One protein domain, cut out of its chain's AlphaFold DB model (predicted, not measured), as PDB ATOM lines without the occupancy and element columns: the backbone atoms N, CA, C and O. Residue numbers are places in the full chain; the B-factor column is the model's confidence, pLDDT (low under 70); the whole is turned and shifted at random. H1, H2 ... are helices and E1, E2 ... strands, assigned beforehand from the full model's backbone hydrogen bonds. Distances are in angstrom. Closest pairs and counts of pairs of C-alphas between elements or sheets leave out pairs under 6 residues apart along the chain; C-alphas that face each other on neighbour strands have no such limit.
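This is residues 12 to 149 of the 440 residues of the protein "HNHc domain-containing protein" of Bacteroidetes bacterium MedPE-SWsnd-G1 (UniProt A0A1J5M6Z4). An elongated domain with H1 at its core, held between a small three-stranded sheet, E1 to E3, on one side and the hairpin E5 and E6 on the other; from this hairpin the chain goes on into three short helices, H2, H3 and H4, which reach to one far end. The long unnamed stretch of residues 32 to 57 makes the opposite end around Asn 36, and the last stretch, residues 131 to 149, folds back from the helical end. The printed part has 138 residues, with the named elements in the order E1 E2 E3 E4 H1 E5 E6 H2 H3 H4, four helices and six strands; the larger sheet has the order E1, E2, E3, and both it and the pair E5 and E6 are antiparallel. The class is mixed, helices and strands, with 61 residues, under half, in named elements. It is only just compact, close to loose, with a radius of gyration of the C-alphas of 17.0 A, and spans 56 by 29 by 22 A.

E1, residues 12 to 16, E2, residues 19 to 24, and E3, residues 29 to 31, form a meander, each strand the antiparallel neighbour of the one before. E1 and E2 are a hairpin at 147 degrees, with N 14 and O 21 2.9 A apart, within hydrogen-bond range. E2 and E3 are a hairpin at 153 degrees, with N 22 and O 30 at 2.8 A. E4, residues 58 to 60, pairs with no named strand, but residues 50 to 51 pair with its residues 58 to 59, antiparallel. H1, residues 65 to 74, is on the sheet E1 E2 E3 at a height over the sheet of 8.0 A, making two layers, a helix on one face of a sheet. It lies over E1 and E2 and runs across the strands, at 64 degrees to E1 on the local plane; the closest C-alphas of E1 and H1 are those of Cys 14 and Ala 72, 5.0 A apart. E5, residues 82 to 86, and E6, residues 99 to 103, are an antiparallel hairpin at 140 degrees, with N 83 and O 102 at 2.8 A. The closest C-alphas of H1 and E6 are those of Ala 70 and Leu 99, 6.3 A apart. H2, residues 104 to 110, and H3, residues 112 to 122, touch only at the corner, about perpendicular at 75 degrees, closest at the C-alphas of Ile 108 and Leu 115, 5.7 A apart. H3 and H4, residues 125 to 130, touch only at the corner, closest at the C-alphas of Tyr 122 and Phe 128, 5.7 A apart, at a steep tilt of 58 degrees, the same way. H1 and H2 are apart. In H1, H2, H3 and H4 every O i to N i+4 pair is within hydrogen-bond range.

E1 begins at C-alpha 12, (252.704, 571.856, 477.990), and is 12.5 A long from first to last C-alpha; E2 is 16.3 A and E3 6.6 A. E4 is 6.9 A long. H1, 13.8 A long, begins at C-alpha 65, (263.633, 563.963, 482.315). E5 and E6 are 12.8 A each. H2 is 10.1 A long, H3 15.0 A and H4 8.7 A, ending at C-alpha 130, (267.194, 552.304, 512.318).

The two C-alphas farthest apart are those of Asn 36 and Gly 123, 57.4 A. The printed part has no cut. The links E3 to E4, 26 residues, and E5 to E6, 12 residues, are long. The mean pLDDT of the printed part is 85.1; 20 residues are under 70, among them residues 121 to 126 and 137 to 143.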
ATOM      1  N   LYS A  12     252.500 570.765 477.036       94.94
ATOM      2  CA  LYS A  12     252.704 571.856 477.990       94.94
ATOM      3  C   LYS A  12     254.065 572.492 477.768       94.94
ATOM      4  O   LYS A  12     255.037 571.808 477.444       94.94
ATOM      5  N   ILE A  13     254.132 573.804 477.957       96.38
ATOM      6  CA  ILE A  13     255.386 574.555 477.964       96.38
ATOM      7  C   ILE A  13     255.784 574.788 479.418       96.38
ATOM      8  O   ILE A  13     254.944 575.157 480.236       96.38
ATOM      9  N   CYS A  14     257.056 574.576 479.745       96.19
ATOM     10  CA  CYS A  14     257.588 574.911 481.057       96.19
ATOM     11  C   CYS A  14     258.986 575.517 480.968       96.19
ATOM     12  O   CYS A  14     259.746 575.256 480.034       96.19
ATOM     13  N   GLU A  15     259.329 576.306 481.980       96.56
ATOM     14  CA  GLU A  15     260.697 576.736 482.230       96.56
ATOM     15  C   GLU A  15     261.291 575.902 483.358       96.56
ATOM     16  O   GLU A  15     260.700 575.763 484.432       96.56
ATOM     17  N   TYR A  16     262.482 575.362 483.128       95.12
ATOM     18  CA  TYR A  16     263.199 574.582 484.123       95.12
ATOM     19  C   TYR A  16     264.702 574.838 483.987       95.12
ATOM     20  O   TYR A  16     265.279 574.651 482.919       95.12
ATOM     21  N   ARG A  17     265.334 575.301 485.078       91.44
ATOM     22  CA  ARG A  17     266.767 575.663 485.139       91.44
ATOM     23  C   ARG A  17     267.230 576.562 483.979       91.44
ATOM     24  O   ARG A  17     268.239 576.293 483.330       91.44
ATOM     25  N   SER A  18     266.486 577.645 483.746       91.25
ATOM     26  CA  SER A  18     266.795 578.668 482.732       91.25
ATOM     27  C   SER A  18     266.786 578.156 481.284       91.25
ATOM     28  O   SER A  18     267.428 578.732 480.405       91.25
ATOM     29  N   GLU A  19     266.069 577.064 481.030       95.31
ATOM     30  CA  GLU A  19     265.766 576.539 479.702       95.31
ATOM     31  C   GLU A  19     264.249 576.403 479.552       95.31
ATOM     32  O   GLU A  19     263.547 576.096 480.521       95.31
ATOM     33  N   THR A  20     263.750 576.573 478.331       96.81
ATOM     34  CA  THR A  20     262.330 576.397 478.011       96.81
ATOM     35  C   THR A  20     262.117 575.063 477.303       96.81
ATOM     36  O   THR A  20     262.844 574.716 476.367       96.81
ATOM     37  N   TYR A  21     261.106 574.313 477.735       97.50
ATOM     38  CA  TYR A  21     260.776 572.991 477.215       97.50
ATOM     39  C   TYR A  21     259.323 572.926 476.755       97.50
ATOM     40  O   TYR A  21     258.438 573.464 477.412       97.50
ATOM     41  N   ARG A  22     259.075 572.194 475.665       97.25
ATOM     42  CA  ARG A  22     257.771 571.587 475.369       97.25
ATOM     43  C   ARG A  22     257.789 570.155 475.890       97.25
ATOM     44  O   ARG A  22     258.779 569.442 475.714       97.25
ATOM     45  N   VAL A  23     256.710 569.738 476.535       96.94
ATOM     46  CA  VAL A  23     256.586 568.424 477.169       96.94
ATOM     47  C   VAL A  23     255.251 567.799 476.789       96.94
ATOM     48  O   VAL A  23     254.220 568.461 476.854       96.94
ATOM     49  N   ARG A  24     255.275 566.520 476.410       95.00
ATOM     50  CA  ARG A  24     254.087 565.735 476.045       95.00
ATOM     51  C   ARG A  24     253.660 564.805 477.177       95.00
ATOM     52  O   ARG A  24     254.494 564.340 477.951       95.00
ATOM     53  N   GLU A  25     252.384 564.429 477.189       92.50
ATOM     54  CA  GLU A  25     251.801 563.459 478.138       92.50
ATOM     55  C   GLU A  25     252.446 562.062 478.101       92.50
ATOM     56  O   GLU A  25     252.369 561.299 479.052       92.50
ATOM     57  N   ASN A  26     253.137 561.695 477.020       89.81
ATOM     58  CA  ASN A  26     253.902 560.445 476.997       89.81
ATOM     59  C   ASN A  26     255.240 560.528 477.759       89.81
ATOM     60  O   ASN A  26     255.958 559.532 477.805       89.81
ATOM     61  N   GLY A  27     255.602 561.692 478.309       93.44
ATOM     62  CA  GLY A  27     256.860 561.917 479.025       93.44
ATOM     63  C   GLY A  27     258.047 562.296 478.134       93.44
ATOM     64  O   GLY A  27     259.182 562.335 478.611       93.44
ATOM     65  N   SER A  28     257.820 562.556 476.841       95.00
ATOM     66  CA  SER A  28     258.858 563.097 475.954       95.00
ATOM     67  C   SER A  28     259.032 564.607 476.146       95.00
ATOM     68  O   SER A  28     258.075 565.328 476.438       95.00
ATOM     69  N   VAL A  29     260.268 565.081 475.980       97.19
ATOM     70  CA  VAL A  29     260.664 566.486 476.153       97.19
ATOM     71  C   VAL A  29     261.313 567.033 474.881       97.19
ATOM     72  O   VAL A  29     261.944 566.291 474.125       97.19
ATOM     73  N   PHE A  30     261.179 568.340 474.671       96.31
ATOM     74  CA  PHE A  30     261.752 569.095 473.559       96.31
ATOM     75  C   PHE A  30     262.268 570.432 474.088       96.31
ATOM     76  O   PHE A  30     261.482 571.300 474.465       96.31
ATOM     77  N   ARG A  31     263.592 570.605 474.155       97.19
ATOM     78  CA  ARG A  31     264.200 571.866 474.607       97.19
ATOM     79  C   ARG A  31     264.225 572.874 473.464       97.19
ATOM     80  O   ARG A  31     264.754 572.559 472.398       97.19
ATOM     81  N   LEU A  32     263.689 574.071 473.692       95.69
ATOM     82  CA  LEU A  32     263.742 575.163 472.722       95.69
ATOM     83  C   LEU A  32     265.171 575.703 472.593       95.69
ATOM     84  O   LEU A  32     265.952 575.707 473.550       95.69
ATOM     85  N   GLN A  33     265.521 576.165 471.394       94.94
ATOM     86  CA  GLN A  33     266.746 576.927 471.194       94.94
ATOM     87  C   GLN A  33     266.652 578.259 471.955       94.94
ATOM     88  O   GLN A  33     265.614 578.916 471.972       94.94
ATOM     89  N   ARG A  34     267.761 578.682 472.567       92.12
ATOM     90  CA  ARG A  34     267.846 579.995 473.215       92.12
ATOM     91  C   ARG A  34     267.891 581.106 472.162       92.12
ATOM     92  O   ARG A  34     268.685 581.029 471.220       92.12
ATOM     93  N   THR A  35     267.107 582.162 472.364       90.81
ATOM     94  CA  THR A  35     267.078 583.348 471.496       90.81
ATOM     95  C   THR A  35     268.484 583.925 471.317       90.81
ATOM     96  O   THR A  35     269.230 584.069 472.287       90.81
ATOM     97  N   ASN A  36     268.867 584.239 470.076       91.19
ATOM     98  CA  ASN A  36     270.172 584.819 469.721       91.19
ATOM     99  C   ASN A  36     271.402 583.983 470.135       91.19
ATOM    100  O   ASN A  36     272.513 584.506 470.239       91.19
ATOM    101  N   LYS A  37     271.240 582.678 470.383       92.38
ATOM    102  CA  LYS A  37     272.351 581.749 470.638       92.38
ATOM    103  C   LYS A  37     272.361 580.641 469.593       92.38
ATOM    104  O   LYS A  37     271.326 580.282 469.038       92.38
ATOM    105  N   ARG A  38     273.544 580.070 469.336       92.38
ATOM    106  CA  ARG A  38     273.708 578.939 468.412       92.38
ATOM    107  C   ARG A  38     272.897 577.729 468.894       92.38
ATOM    108  O   ARG A  38     272.974 577.361 470.065       92.38
ATOM    109  N   LYS A  39     272.185 577.084 467.966       94.31
ATOM    110  CA  LYS A  39     271.457 575.830 468.200       94.31
ATOM    111  C   LYS A  39     272.400 574.729 468.692       94.31
ATOM    112  O   LYS A  39     273.413 574.444 468.049       94.31
ATOM    113  N   ARG A  40     272.069 574.096 469.822       95.00
ATOM    114  CA  ARG A  40     272.834 572.956 470.358       95.00
ATOM    115  C   ARG A  40     272.366 571.643 469.712       95.00
ATOM    116  O   ARG A  40     271.228 571.563 469.261       95.00
ATOM    117  N   PRO A  41     273.179 570.569 469.730       94.31
ATOM    118  CA  PRO A  41     272.839 569.313 469.046       94.31
ATOM    119  C   PRO A  41     271.522 568.646 469.479       94.31
ATOM    120  O   PRO A  41     270.919 567.919 468.685       94.31
ATOM    121  N   LEU A  42     271.105 568.864 470.732       93.62
ATOM    122  CA  LEU A  42     269.887 568.307 471.334       93.62
ATOM    123  C   LEU A  42     268.696 569.277 471.322       93.62
ATOM    124  O   LEU A  42     267.609 568.887 471.737       93.62
ATOM    125  N   ASP A  43     268.905 570.528 470.906       95.44
ATOM    126  CA  ASP A  43     267.821 571.505 470.847       95.44
ATOM    127  C   ASP A  43     266.880 571.154 469.697       95.44
ATOM    128  O   ASP A  43     267.302 570.693 468.632       95.44
ATOM    129  N   GLU A  44     265.599 571.400 469.935       94.75
ATOM    130  CA  GLU A  44     264.516 571.212 468.981       94.75
ATOM    131  C   GLU A  44     264.369 569.778 468.453       94.75
ATOM    132  O   GLU A  44     264.088 569.543 467.276       94.75
ATOM    133  N   LYS A  45     264.564 568.797 469.340       94.69
ATOM    134  CA  LYS A  45     264.360 567.374 469.060       94.69
ATOM    135  C   LYS A  45     263.556 566.734 470.182       94.69
ATOM    136  O   LYS A  45     263.907 566.878 471.351       94.69
ATOM    137  N   TRP A  46     262.502 566.003 469.822       94.81
ATOM    138  CA  TRP A  46     261.738 565.210 470.782       94.81
ATOM    139  C   TRP A  46     262.557 564.011 471.243       94.81
ATOM    140  O   TRP A  46     263.177 563.314 470.441       94.81
ATOM    141  N   THR A  47     262.567 563.762 472.547       95.12
ATOM    142  CA  THR A  47     263.300 562.637 473.121       95.12
ATOM    143  C   THR A  47     262.706 562.209 474.457       95.12
ATOM    144  O   THR A  47     262.132 563.017 475.181       95.12
ATOM    145  N   PHE A  48     262.881 560.935 474.807       94.06
ATOM    146  CA  PHE A  48     262.642 560.423 476.161       94.06
ATOM    147  C   PHE A  48     263.893 560.521 477.051       94.06
ATOM    148  O   PHE A  48     263.870 560.072 478.193       94.06
ATOM    149  N   GLY A  49     264.986 561.096 476.537       94.50
ATOM    150  CA  GLY A  49     266.297 561.110 477.177       94.50
ATOM    151  C   GLY A  49     267.094 559.828 476.931       94.50
ATOM    152  O   GLY A  49     266.737 558.990 476.104       94.50
ATOM    153  N   LYS A  50     268.204 559.684 477.656       92.69
ATOM    154  CA  LYS A  50     269.071 558.499 477.647       92.69
ATOM    155  C   LYS A  50     269.146 557.896 479.053       92.69
ATOM    156  O   LYS A  50     269.299 558.660 480.006       92.69
ATOM    157  N   PRO A  51     269.071 556.565 479.208       88.88
ATOM    158  CA  PRO A  51     269.125 555.937 480.522       88.88
ATOM    159  C   PRO A  51     270.497 556.139 481.178       88.88
ATOM    160  O   PRO A  51     271.542 555.923 480.563       88.88
ATOM    161  N   CYS A  52     270.495 556.538 482.446       84.19
ATOM    162  CA  CYS A  52     271.681 556.600 483.287       84.19
ATOM    163  C   CYS A  52     271.966 555.214 483.875       84.19
ATOM    164  O   CYS A  52     271.171 554.724 484.676       84.19
ATOM    165  N   LYS A  53     273.111 554.613 483.526       75.00
ATOM    166  CA  LYS A  53     273.486 553.260 483.980       75.00
ATOM    167  C   LYS A  53     273.470 553.109 485.508       75.00
ATOM    168  O   LYS A  53     272.991 552.103 486.004       75.00
ATOM    169  N   ASN A  54     273.903 554.139 486.240       75.62
ATOM    170  CA  ASN A  54     274.090 554.047 487.693       75.62
ATOM    171  C   ASN A  54     272.828 554.380 488.503       75.62
ATOM    172  O   ASN A  54     272.740 554.022 489.668       75.62
ATOM    173  N   LYS A  55     271.875 555.138 487.942       76.56
ATOM    174  CA  LYS A  55     270.703 555.633 488.696       76.56
ATOM    175  C   LYS A  55     269.358 555.172 488.131       76.56
ATOM    176  O   LYS A  55     268.330 555.413 488.763       76.56
ATOM    177  N   GLY A  56     269.345 554.578 486.938       83.31
ATOM    178  CA  GLY A  56     268.147 554.094 486.242       83.31
ATOM    179  C   GLY A  56     267.290 555.179 485.577       83.31
ATOM    180  O   GLY A  56     266.518 554.868 484.674       83.31
ATOM    181  N   TYR A  57     267.438 556.452 485.965       90.50
ATOM    182  CA  TYR A  57     266.672 557.568 485.399       90.50
ATOM    183  C   TYR A  57     267.040 557.888 483.949       90.50
ATOM    184  O   TYR A  57     268.182 557.715 483.522       90.50
ATOM    185  N   MET A  58     266.080 558.460 483.222       94.19
ATOM    186  CA  MET A  58     266.325 559.051 481.908       94.19
ATOM    187  C   MET A  58     266.888 560.467 482.055       94.19
ATOM    188  O   MET A  58     266.265 561.328 482.677       94.19
ATOM    189  N   ASN A  59     268.048 560.712 481.454       94.38
ATOM    190  CA  ASN A  59     268.721 562.005 481.459       94.38
ATOM    191  C   ASN A  59     268.585 562.710 480.110       94.38
ATOM    192  O   ASN A  59     268.660 562.092 479.045       94.38
ATOM    193  N   PHE A  60     268.466 564.029 480.158       94.94
ATOM    194  CA  PHE A  60     268.569 564.920 479.016       94.94
ATOM    195  C   PHE A  60     269.580 566.021 479.345       94.94
ATOM    196  O   PHE A  60     269.334 566.876 480.194       94.94
ATOM    197  N   SER A  61     270.729 566.014 478.663       90.00
ATOM    198  CA  SER A  61     271.858 566.891 479.005       90.00
ATOM    199  C   SER A  61     272.295 566.670 480.468       90.00
ATOM    200  O   SER A  61     272.621 565.542 480.832       90.00
ATOM    201  N   SER A  62     272.298 567.713 481.301       87.12
ATOM    202  CA  SER A  62     272.640 567.667 482.729       87.12
ATOM    203  C   SER A  62     271.438 567.395 483.640       87.12
ATOM    204  O   SER A  62     271.587 567.376 484.858       87.12
ATOM    205  N   GLU A  63     270.245 567.219 483.068       92.75
ATOM    206  CA  GLU A  63     268.982 567.173 483.804       92.75
ATOM    207  C   GLU A  63     268.314 565.805 483.718       92.75
ATOM    208  O   GLU A  63     268.504 565.058 482.758       92.75
ATOM    209  N   THR A  64     267.486 565.486 484.711       94.38
ATOM    210  CA  THR A  64     266.639 564.294 484.681       94.38
ATOM    211  C   THR A  64     265.295 564.613 484.029       94.38
ATOM    212  O   THR A  64     264.640 565.604 484.357       94.38
ATOM    213  N   VAL A  65     264.854 563.753 483.109       97.19
ATOM    214  CA  VAL A  65     263.633 563.963 482.315       97.19
ATOM    215  C   VAL A  65     262.395 564.054 483.207       97.19
ATOM    216  O   VAL A  65     261.592 564.963 483.027       97.19
ATOM    217  N   HIS A  66     262.273 563.193 484.223       96.88
ATOM    218  CA  HIS A  66     261.128 563.208 485.140       96.88
ATOM    219  C   HIS A  66     260.932 564.557 485.853       96.88
ATOM    220  O   HIS A  66     259.795 564.947 486.089       96.88
ATOM    221  N   ARG A  67     262.001 565.314 486.158       96.81
ATOM    222  CA  ARG A  67     261.873 566.639 486.799       96.81
ATOM    223  C   ARG A  67     261.330 567.685 485.842       96.81
ATOM    224  O   ARG A  67     260.514 568.507 486.251       96.81
ATOM    225  N   ILE A  68     261.754 567.639 484.581       97.88
ATOM    226  CA  ILE A  68     261.230 568.514 483.529       97.88
ATOM    227  C   ILE A  68     259.739 568.216 483.322       97.88
ATOM    228  O   ILE A  68     258.926 569.139 483.300       97.88
ATOM    229  N   VAL A  69     259.374 566.930 483.243       97.75
ATOM    230  CA  VAL A  69     257.977 566.515 483.054       97.75
ATOM    231  C   VAL A  69     257.100 566.897 484.245       97.75
ATOM    232  O   VAL A  69     256.062 567.527 484.045       97.75
ATOM    233  N   ALA A  70     257.531 566.592 485.473       97.44
ATOM    234  CA  ALA A  70     256.806 566.974 486.684       97.44
ATOM    235  C   ALA A  70     256.632 568.496 486.775       97.44
ATOM    236  O   ALA A  70     255.537 568.964 487.062       97.44
ATOM    237  N   THR A  71     257.664 569.273 486.425       97.38
ATOM    238  CA  THR A  71     257.570 570.743 486.389       97.38
ATOM    239  C   THR A  71     256.495 571.230 485.415       97.38
ATOM    240  O   THR A  71     255.765 572.170 485.721       97.38
ATOM    241  N   ALA A  72     256.379 570.598 484.243       97.38
ATOM    242  CA  ALA A  72     255.406 570.994 483.228       97.38
ATOM    243  C   ALA A  72     253.962 570.640 483.600       97.38
ATOM    244  O   ALA A  72     253.055 571.433 483.353       97.38
ATOM    245  N   PHE A  73     253.732 569.454 484.163       96.75
ATOM    246  CA  PHE A  73     252.377 568.948 484.387       96.75
ATOM    247  C   PHE A  73     251.847 569.174 485.800       96.75
ATOM    248  O   PHE A  73     250.651 569.432 485.925       96.75
ATOM    249  N   HIS A  74     252.727 569.163 486.804       96.19
ATOM    250  CA  HIS A  74     252.399 569.259 488.233       96.19
ATOM    251  C   HIS A  74     252.889 570.557 488.880       96.19
ATOM    252  O   HIS A  74     252.799 570.721 490.093       96.19
ATOM    253  N   GLY A  75     253.425 571.481 488.081       95.94
ATOM    254  CA  GLY A  75     253.977 572.741 488.561       95.94
ATOM    255  C   GLY A  75     255.395 572.613 489.122       95.94
ATOM    256  O   GLY A  75     255.986 571.532 489.191       95.94
ATOM    257  N   LYS A  76     255.971 573.763 489.491       93.88
ATOM    258  CA  LYS A  76     257.334 573.850 490.031       93.88
ATOM    259  C   LYS A  76     257.456 573.034 491.318       93.88
ATOM    260  O   LYS A  76     256.493 572.878 492.058       93.88
ATOM    261  N   GLN A  77     258.672 572.557 491.581       92.25
ATOM    262  CA  GLN A  77     259.018 571.860 492.817       92.25
ATOM    263  C   GLN A  77     258.522 572.660 494.042       92.25
ATOM    264  O   GLN A  77     258.990 573.789 494.217       92.25
ATOM    265  N   PRO A  78     257.627 572.100 494.882       92.75
ATOM    266  CA  PRO A  78     257.010 572.845 495.983       92.75
ATOM    267  C   PRO A  78     258.014 573.334 497.030       92.75
ATOM    268  O   PRO A  78     257.959 574.477 497.470       92.75
ATOM    269  N   SER A  79     258.974 572.482 497.408       89.38
ATOM    270  CA  SER A  79     260.085 572.853 498.288       89.38
ATOM    271  C   SER A  79     261.338 572.033 497.990       89.38
ATOM    272  O   SER A  79     261.279 570.987 497.342       89.38
ATOM    273  N   VAL A  80     262.491 572.471 498.503       83.12
ATOM    274  CA  VAL A  80     263.782 571.769 498.338       83.12
ATOM    275  C   VAL A  80     263.777 570.334 498.878       83.12
ATOM    276  O   VAL A  80     264.584 569.514 498.444       83.12
ATOM    277  N   GLN A  81     262.862 570.025 499.802       79.94
ATOM    278  CA  GLN A  81     262.689 568.691 500.379       79.94
ATOM    279  C   GLN A  81     261.898 567.747 499.459       79.94
ATOM    280  O   GLN A  81     262.046 566.529 499.572       79.94
ATOM    281  N   HIS A  82     261.098 568.295 498.535       89.50
ATOM    282  CA  HIS A  82     260.319 567.505 497.589       89.50
ATOM    283  C   HIS A  82     261.214 566.918 496.500       89.50
ATOM    284  O   HIS A  82     262.044 567.598 495.895       89.50
ATOM    285  N   ILE A  83     260.999 565.648 496.218       88.69
ATOM    286  CA  ILE A  83     261.557 564.903 495.100       88.69
ATOM    287  C   ILE A  83     260.423 564.503 494.153       88.69
ATOM    288  O   ILE A  83     259.246 564.617 494.490       88.69
ATOM    289  N   VAL A  84     260.781 564.056 492.951       93.94
ATOM    290  CA  VAL A  84     259.808 563.432 492.050       93.94
ATOM    291  C   VAL A  84     259.803 561.938 492.332       93.94
ATOM    292  O   VAL A  84     260.840 561.289 492.179       93.94
ATOM    293  N   ASP A  85     258.649 561.424 492.727       92.81
ATOM    294  CA  ASP A  85     258.384 559.992 492.835       92.81
ATOM    295  C   ASP A  85     257.831 559.450 491.514       92.81
ATOM    296  O   ASP A  85     257.077 560.134 490.816       92.81
ATOM    297  N   HIS A  86     258.232 558.222 491.197       91.69
ATOM    298  CA  HIS A  86     257.646 557.396 490.150       91.69
ATOM    299  C   HIS A  86     256.705 556.430 490.855       91.69
ATOM    300  O   HIS A  86     257.174 555.496 491.502       91.69
ATOM    301  N   ILE A  87     255.398 556.650 490.728       88.75
ATOM    302  CA  ILE A  87     254.372 555.905 491.472       88.75
ATOM    303  C   ILE A  87     254.542 554.395 491.249       88.75
ATOM    304  O   ILE A  87     254.551 553.628 492.206       88.75
ATOM    305  N   ASP A  88     254.775 553.978 490.001       85.06
ATOM    306  CA  ASP A  88     255.037 552.585 489.616       85.06
ATOM    307  C   ASP A  88     256.478 552.099 489.877       85.06
ATOM    308  O   ASP A  88     256.847 550.994 489.494       85.06
ATOM    309  N   THR A  89     257.343 552.913 490.481       84.19
ATOM    310  CA  THR A  89     258.777 552.660 490.716       84.19
ATOM    311  C   THR A  89     259.644 552.444 489.458       84.19
ATOM    312  O   THR A  89     260.867 552.285 489.568       84.19
ATOM    313  N   ASN A  90     259.075 552.509 488.249       88.44
ATOM    314  CA  ASN A  90     259.794 552.432 486.981       88.44
ATOM    315  C   ASN A  90     260.343 553.815 486.599       88.44
ATOM    316  O   ASN A  90     259.693 554.640 485.956       88.44
ATOM    317  N   LYS A  91     261.626 554.036 486.901       89.88
ATOM    318  CA  LYS A  91     262.353 555.298 486.652       89.88
ATOM    319  C   LYS A  91     262.462 555.712 485.177       89.88
ATOM    320  O   LYS A  91     262.938 556.817 484.883       89.88
ATOM    321  N   LYS A  92     262.079 554.832 484.244       91.19
ATOM    322  CA  LYS A  92     262.054 555.091 482.797       91.19
ATOM    323  C   LYS A  92     260.642 555.395 482.272       91.19
ATOM    324  O   LYS A  92     260.517 555.796 481.112       91.19
ATOM    325  N   ASN A  93     259.610 555.285 483.115       92.50
ATOM    326  CA  ASN A  93     258.240 555.704 482.830       92.50
ATOM    327  C   ASN A  93     257.997 557.148 483.302       92.50
ATOM    328  O   ASN A  93     257.544 557.398 484.415       92.50
ATOM    329  N   ASN A  94     258.303 558.123 482.445       95.31
ATOM    330  CA  ASN A  94     258.186 559.548 482.782       95.31
ATOM    331  C   ASN A  94     256.835 560.160 482.387       95.31
ATOM    332  O   ASN A  94     256.773 561.359 482.136       95.31
ATOM    333  N   ARG A  95     255.773 559.361 482.262       93.69
ATOM    334  CA  ARG A  95     254.426 559.879 481.996       93.69
ATOM    335  C   ARG A  95     253.950 560.736 483.175       93.69
ATOM    336  O   ARG A  95     254.148 560.299 484.306       93.69
ATOM    337  N   PRO A  96     253.335 561.915 482.967       94.56
ATOM    338  CA  PRO A  96     252.915 562.786 484.060       94.56
ATOM    339  C   PRO A  96     252.049 562.087 485.104       94.56
ATOM    340  O   PRO A  96     252.277 562.272 486.292       94.56
ATOM    341  N   GLU A  97     251.114 561.233 484.687       93.12
ATOM    342  CA  GLU A  97     250.242 560.484 485.596       93.12
ATOM    343  C   GLU A  97     250.979 559.456 486.472       93.12
ATOM    344  O   GLU A  97     250.406 558.961 487.437       93.12
ATOM    345  N   ASN A  98     252.234 559.133 486.143       93.56
ATOM    346  CA  ASN A  98     253.112 558.275 486.938       93.56
ATOM    347  C   ASN A  98     254.059 559.076 487.849       93.56
ATOM    348  O   ASN A  98     254.832 558.489 488.602       93.56
ATOM    349  N   LEU A  99     254.047 560.408 487.768       95.31
ATOM    350  CA  LEU A  99     254.941 561.275 488.531       95.31
ATOM    351  C   LEU A  99     254.162 562.063 489.581       95.31
ATOM    352  O   LEU A  99     253.054 562.519 489.316       95.31
ATOM    353  N   ARG A 100     254.774 562.302 490.742       94.31
ATOM    354  CA  ARG A 100     254.261 563.245 491.749       94.31
ATOM    355  C   ARG A 100     255.396 563.920 492.510       94.31
ATOM    356  O   ARG A 100     256.478 563.348 492.643       94.31
ATOM    357  N   TRP A 101     255.152 565.130 493.006       92.81
ATOM    358  CA  TRP A 101     256.029 565.759 493.993       92.81
ATOM    359  C   TRP A 101     255.704 565.198 495.371       92.81
ATOM    360  O   TRP A 101     254.543 565.183 495.763       92.81
ATOM    361  N   ILE A 102     256.723 564.741 496.088       84.75
ATOM    362  CA  ILE A 102     256.577 564.150 497.421       84.75
ATOM    363  C   ILE A 102     257.894 564.298 498.185       84.75
ATOM    364  O   ILE A 102     258.959 564.388 497.571       84.75
ATOM    365  N   THR A 103     257.879 564.338 499.509       79.94
ATOM    366  CA  THR A 103     259.108 564.254 500.311       79.94
ATOM    367  C   THR A 103     259.636 562.816 500.358       79.94
ATOM    368  O   THR A 103     258.954 561.854 500.009       79.94
ATOM    369  N   ARG A 104     260.891 562.633 500.790       70.69
ATOM    370  CA  ARG A 104     261.480 561.285 500.916       70.69
ATOM    371  C   ARG A 104     260.721 560.407 501.912       70.69
ATOM    372  O   ARG A 104     260.539 559.227 501.634       70.69
ATOM    373  N   LEU A 105     260.296 560.987 503.037       68.94
ATOM    374  CA  LEU A 105     259.567 560.276 504.085       68.94
ATOM    375  C   LEU A 105     258.170 559.879 503.605       68.94
ATOM    376  O   LEU A 105     257.814 558.708 503.663       68.94
ATOM    377  N   GLU A 106     257.421 560.821 503.035       69.94
ATOM    378  CA  GLU A 106     256.112 560.526 502.447       69.94
ATOM    379  C   GLU A 106     256.213 559.468 501.341       69.94
ATOM    380  O   GLU A 106     255.330 558.632 501.222       69.94
ATOM    381  N   ASN A 107     257.294 559.442 500.553       73.19
ATOM    382  CA  ASN A 107     257.475 558.388 499.557       73.19
ATOM    383  C   ASN A 107     257.597 556.995 500.188       73.19
ATOM    384  O   ASN A 107     257.022 556.039 499.678       73.19
ATOM    385  N   ILE A 108     258.348 556.878 501.285       67.94
ATOM    386  CA  ILE A 108     258.499 555.618 502.022       67.94
ATOM    387  C   ILE A 108     257.145 555.154 502.570       67.94
ATOM    388  O   ILE A 108     256.824 553.973 502.463       67.94
ATOM    389  N   LEU A 109     256.353 556.079 503.116       62.09
ATOM    390  CA  LEU A 109     255.100 555.766 503.804       62.09
ATOM    391  C   LEU A 109     253.913 555.565 502.850       62.09
ATOM    392  O   LEU A 109     253.086 554.687 503.068       62.09
ATOM    393  N   LEU A 110     253.815 556.371 501.790       72.19
ATOM    394  CA  LEU A 110     252.620 556.470 500.941       72.19
ATOM    395  C   LEU A 110     252.746 555.739 499.602       72.19
ATOM    396  O   LEU A 110     251.776 555.688 498.842       72.19
ATOM    397  N   ASN A 111     253.928 555.240 499.235       77.25
ATOM    398  CA  ASN A 111     254.082 554.393 498.055       77.25
ATOM    399  C   ASN A 111     254.055 552.916 498.496       77.25
ATOM    400  O   ASN A 111     255.080 552.421 498.968       77.25
ATOM    401  N   PRO A 112     252.932 552.187 498.320       75.88
ATOM    402  CA  PRO A 112     252.800 550.814 498.811       75.88
ATOM    403  C   PRO A 112     253.826 549.870 498.179       75.88
ATOM    404  O   PRO A 112     254.323 548.968 498.838       75.88
ATOM    405  N   ILE A 113     254.221 550.110 496.925       77.44
ATOM    406  CA  ILE A 113     255.243 549.306 496.245       77.44
ATOM    407  C   ILE A 113     256.607 549.535 496.906       77.44
ATOM    408  O   ILE A 113     257.371 548.598 497.119       77.44
ATOM    409  N   THR A 114     256.924 550.781 497.262       73.69
ATOM    410  CA  THR A 114     258.176 551.114 497.953       73.69
ATOM    411  C   THR A 114     258.178 550.556 499.375       73.69
ATOM    412  O   THR A 114     259.162 549.933 499.773       73.69
ATOM    413  N   LEU A 115     257.072 550.707 500.105       71.62
ATOM    414  CA  LEU A 115     256.906 550.185 501.456       71.62
ATOM    415  C   LEU A 115     257.036 548.658 501.494       71.62
ATOM    416  O   LEU A 115     257.843 548.138 502.262       71.62
ATOM    417  N   SER A 116     256.340 547.931 500.615       73.06
ATOM    418  CA  SER A 116     256.438 546.467 500.555       73.06
ATOM    419  C   SER A 116     257.852 546.001 500.195       73.06
ATOM    420  O   SER A 116     258.311 544.989 500.719       73.06
ATOM    421  N   ARG A 117     258.602 546.752 499.370       73.38
ATOM    422  CA  ARG A 117     260.025 546.453 499.098       73.38
ATOM    423  C   ARG A 117     260.892 546.639 500.334       73.38
ATOM    424  O   ARG A 117     261.795 545.836 500.551       73.38
ATOM    425  N   ILE A 118     260.635 547.686 501.114       68.38
ATOM    426  CA  ILE A 118     261.340 547.952 502.368       68.38
ATOM    427  C   ILE A 118     261.051 546.834 503.370       68.38
ATOM    428  O   ILE A 118     261.987 546.205 503.847       68.38
ATOM    429  N   ILE A 119     259.781 546.512 503.614       69.62
ATOM    430  CA  ILE A 119     259.388 545.432 504.529       69.62
ATOM    431  C   ILE A 119     260.010 544.104 504.088       69.62
ATOM    432  O   ILE A 119     260.565 543.383 504.908       69.62
ATOM    433  N   PHE A 120     260.006 543.804 502.788       72.00
ATOM    434  CA  PHE A 120     260.637 542.594 502.266       72.00
ATOM    435  C   PHE A 120     262.155 542.556 502.521       72.00
ATOM    436  O   PHE A 120     262.682 541.527 502.938       72.00
ATOM    437  N   LYS A 121     262.866 543.668 502.283       69.38
ATOM    438  CA  LYS A 121     264.335 543.751 502.393       69.38
ATOM    439  C   LYS A 121     264.870 543.996 503.802       69.38
ATOM    440  O   LYS A 121     266.060 543.804 504.017       69.38
ATOM    441  N   TYR A 122     264.043 544.475 504.725       68.94
ATOM    442  CA  TYR A 122     264.460 544.854 506.080       68.94
ATOM    443  C   TYR A 122     263.660 544.123 507.167       68.94
ATOM    444  O   TYR A 122     263.994 544.214 508.344       68.94
ATOM    445  N   GLY A 123     262.617 543.373 506.807       65.38
ATOM    446  CA  GLY A 123     261.709 542.679 507.729       65.38
ATOM    447  C   GLY A 123     260.633 543.585 508.336       65.38
ATOM    448  O   GLY A 123     259.509 543.141 508.548       65.38
ATOM    449  N   SER A 124     260.948 544.857 508.572       69.38
ATOM    450  CA  SER A 124     260.013 545.887 509.029       69.38
ATOM    451  C   SER A 124     260.448 547.266 508.532       69.38
ATOM    452  O   SER A 124     261.576 547.450 508.067       69.38
ATOM    453  N   ILE A 125     259.547 548.248 508.630       62.22
ATOM    454  CA  ILE A 125     259.894 549.650 508.381       62.22
ATOM    455  C   ILE A 125     260.850 550.191 509.453       62.22
ATOM    456  O   ILE A 125     261.771 550.930 509.114       62.22
ATOM    457  N   ASP A 126     260.695 549.765 510.707       65.44
ATOM    458  CA  ASP A 126     261.535 550.215 511.823       65.44
ATOM    459  C   ASP A 126     262.998 549.824 511.605       65.44
ATOM    460  O   ASP A 126     263.883 550.669 511.680       65.44
ATOM    461  N   ASN A 127     263.252 548.585 511.169       74.38
ATOM    462  CA  ASN A 127     264.603 548.119 510.847       74.38
ATOM    463  C   ASN A 127     265.256 548.955 509.732       74.38
ATOM    464  O   ASN A 127     266.470 549.172 509.734       74.38
ATOM    465  N   PHE A 128     264.460 549.420 508.766       72.25
ATOM    466  CA  PHE A 128     264.938 550.314 507.718       72.25
ATOM    467  C   PHE A 128     265.243 551.714 508.252       72.25
ATOM    468  O   PHE A 128     266.250 552.287 507.851       72.25
ATOM    469  N   LEU A 129     264.408 552.269 509.134       65.62
ATOM    470  CA  LEU A 129     264.640 553.588 509.729       65.62
ATOM    471  C   LEU A 129     265.850 553.585 510.676       65.62
ATOM    472  O   LEU A 129     266.629 554.539 510.648       65.62
ATOM    473  N   ASP A 130     266.049 552.499 511.425       73.25
ATOM    474  CA  ASP A 130     267.194 552.304 512.318       73.25
ATOM    475  C   ASP A 130     268.517 552.243 511.547       73.25
ATOM    476  O   ASP A 130     269.506 552.876 511.930       73.25
ATOM    477  N   ASN A 131     268.566 551.482 510.445       75.38
ATOM    478  CA  ASN A 131     269.751 551.427 509.592       75.38
ATOM    479  C   ASN A 131     269.430 551.143 508.109       75.38
ATOM    480  O   ASN A 131     269.524 549.995 507.655       75.38
ATOM    481  N   PRO A 132     269.210 552.195 507.295       70.94
ATOM    482  CA  PRO A 132     268.903 552.064 505.867       70.94
ATOM    483  C   PRO A 132     270.029 551.457 505.015       70.94
ATOM    484  O   PRO A 132     269.854 551.261 503.816       70.94
ATOM    485  N   SER A 133     271.219 551.243 505.586       74.19
ATOM    486  CA  SER A 133     272.379 550.698 504.871       74.19
ATOM    487  C   SER A 133     272.568 549.196 505.095       74.19
ATOM    488  O   SER A 133     273.494 548.620 504.526       74.19
ATOM    489  N   LYS A 134     271.729 548.557 505.923       75.12
ATOM    490  CA  LYS A 134     271.897 547.161 506.348       75.12
ATOM    491  C   LYS A 134     270.622 546.330 506.104       75.12
ATOM    492  O   LYS A 134     269.912 546.029 507.062       75.12
ATOM    493  N   PRO A 135     270.318 545.958 504.846       75.88
ATOM    494  CA  PRO A 135     269.216 545.039 504.547       75.88
ATOM    495  C   PRO A 135     269.471 543.645 505.148       75.88
ATOM    496  O   PRO A 135     270.621 543.274 505.395       75.88
ATOM    497  N   THR A 136     268.413 542.858 505.366       72.50
ATOM    498  CA  THR A 136     268.499 541.525 505.997       72.50
ATOM    499  C   THR A 136     269.300 540.514 505.179       72.50
ATOM    500  O   THR A 136     269.911 539.623 505.764       72.50
ATOM    501  N   ASP A 137     269.337 540.656 503.854       66.81
ATOM    502  CA  ASP A 137     270.128 539.817 502.945       66.81
ATOM    503  C   ASP A 137     271.515 540.398 502.611       66.81
ATOM    504  O   ASP A 137     272.292 539.767 501.900       66.81
ATOM    505  N   GLY A 138     271.855 541.578 503.144       59.56
ATOM    506  CA  GLY A 138     273.154 542.226 502.949       59.56
ATOM    507  C   GLY A 138     273.368 542.885 501.580       59.56
ATOM    508  O   GLY A 138     274.408 543.517 501.386       59.56
ATOM    509  N   GLU A 139     272.403 542.816 500.652       59.53
ATOM    510  CA  GLU A 139     272.544 543.353 499.294       59.53
ATOM    511  C   GLU A 139     271.538 544.476 498.983       59.53
ATOM    512  O   GLU A 139     270.324 544.281 498.864       59.53
ATOM    513  N   LEU A 140     272.065 545.685 498.754       57.47
ATOM    514  CA  LEU A 140     271.309 546.793 498.162       57.47
ATOM    515  C   LEU A 140     271.169 546.564 496.650       57.47
ATOM    516  O   LEU A 140     271.972 547.056 495.856       57.47
ATOM    517  N   GLU A 141     270.146 545.820 496.230       57.94
ATOM    518  CA  GLU A 141     269.913 545.560 494.805       57.94
ATOM    519  C   GLU A 141     269.577 546.845 494.031       57.94
ATOM    520  O   GLU A 141     268.503 547.440 494.162       57.94
ATOM    521  N   GLN A 142     270.495 547.243 493.148       59.16
ATOM    522  CA  GLN A 142     270.301 548.297 492.149       59.16
ATOM    523  C   GLN A 142     270.016 547.701 490.762       59.16
ATOM    524  O   GLN A 142     270.579 548.141 489.759       59.16
ATOM    525  N   ASN A 143     269.154 546.681 490.682       64.94
ATOM    526  CA  ASN A 143     268.781 546.105 489.392       64.94
ATOM    527  C   ASN A 143     267.773 547.016 488.655       64.94
ATOM    528  O   ASN A 143     266.614 547.163 489.056       64.94
ATOM    529  N   PHE A 144     268.230 547.636 487.561       74.12
ATOM    530  CA  PHE A 144     267.428 548.485 486.669       74.12
ATOM    531  C   PHE A 144     267.058 547.802 485.339       74.12
ATOM    532  O   PHE A 144     266.555 548.480 484.436       74.12
ATOM    533  N   GLU A 145     267.341 546.506 485.174       72.69
ATOM    534  CA  GLU A 145     267.169 545.774 483.910       72.69
ATOM    535  C   GLU A 145     265.703 545.670 483.492       72.69
ATOM    536  O   GLU A 145     265.378 545.913 482.333       72.69
ATOM    537  N   TRP A 146     264.805 545.422 484.449       74.12
ATOM    538  CA  TRP A 146     263.364 545.322 484.200       74.12
ATOM    539  C   TRP A 146     262.711 546.665 483.817       74.12
ATOM    540  O   TRP A 146     261.617 546.696 483.247       74.12
ATOM    541  N   MET A 147     263.358 547.794 484.139       83.94
ATOM    542  CA  MET A 147     262.828 549.128 483.857       83.94
ATOM    543  C   MET A 147     262.995 549.452 482.374       83.94
ATOM    544  O   MET A 147     264.109 549.416 481.840       83.94
ATOM    545  N   ARG A 148     261.923 549.901 481.718       81.06
ATOM    546  CA  ARG A 148     261.958 550.384 480.328       81.06
ATOM    547  C   ARG A 148     260.974 551.517 480.088       81.06
ATOM    548  O   ARG A 148     260.083 551.769 480.896       81.06
ATOM    549  N   THR A 149     261.166 552.226 478.978       84.44
ATOM    550  CA  THR A 149     260.128 553.118 478.459       84.44
ATOM    551  C   THR A 149     258.964 552.255 477.985       84.44
ATOM    552  O   THR A 149     259.175 551.279 477.265       84.44
TER     553      THR A 149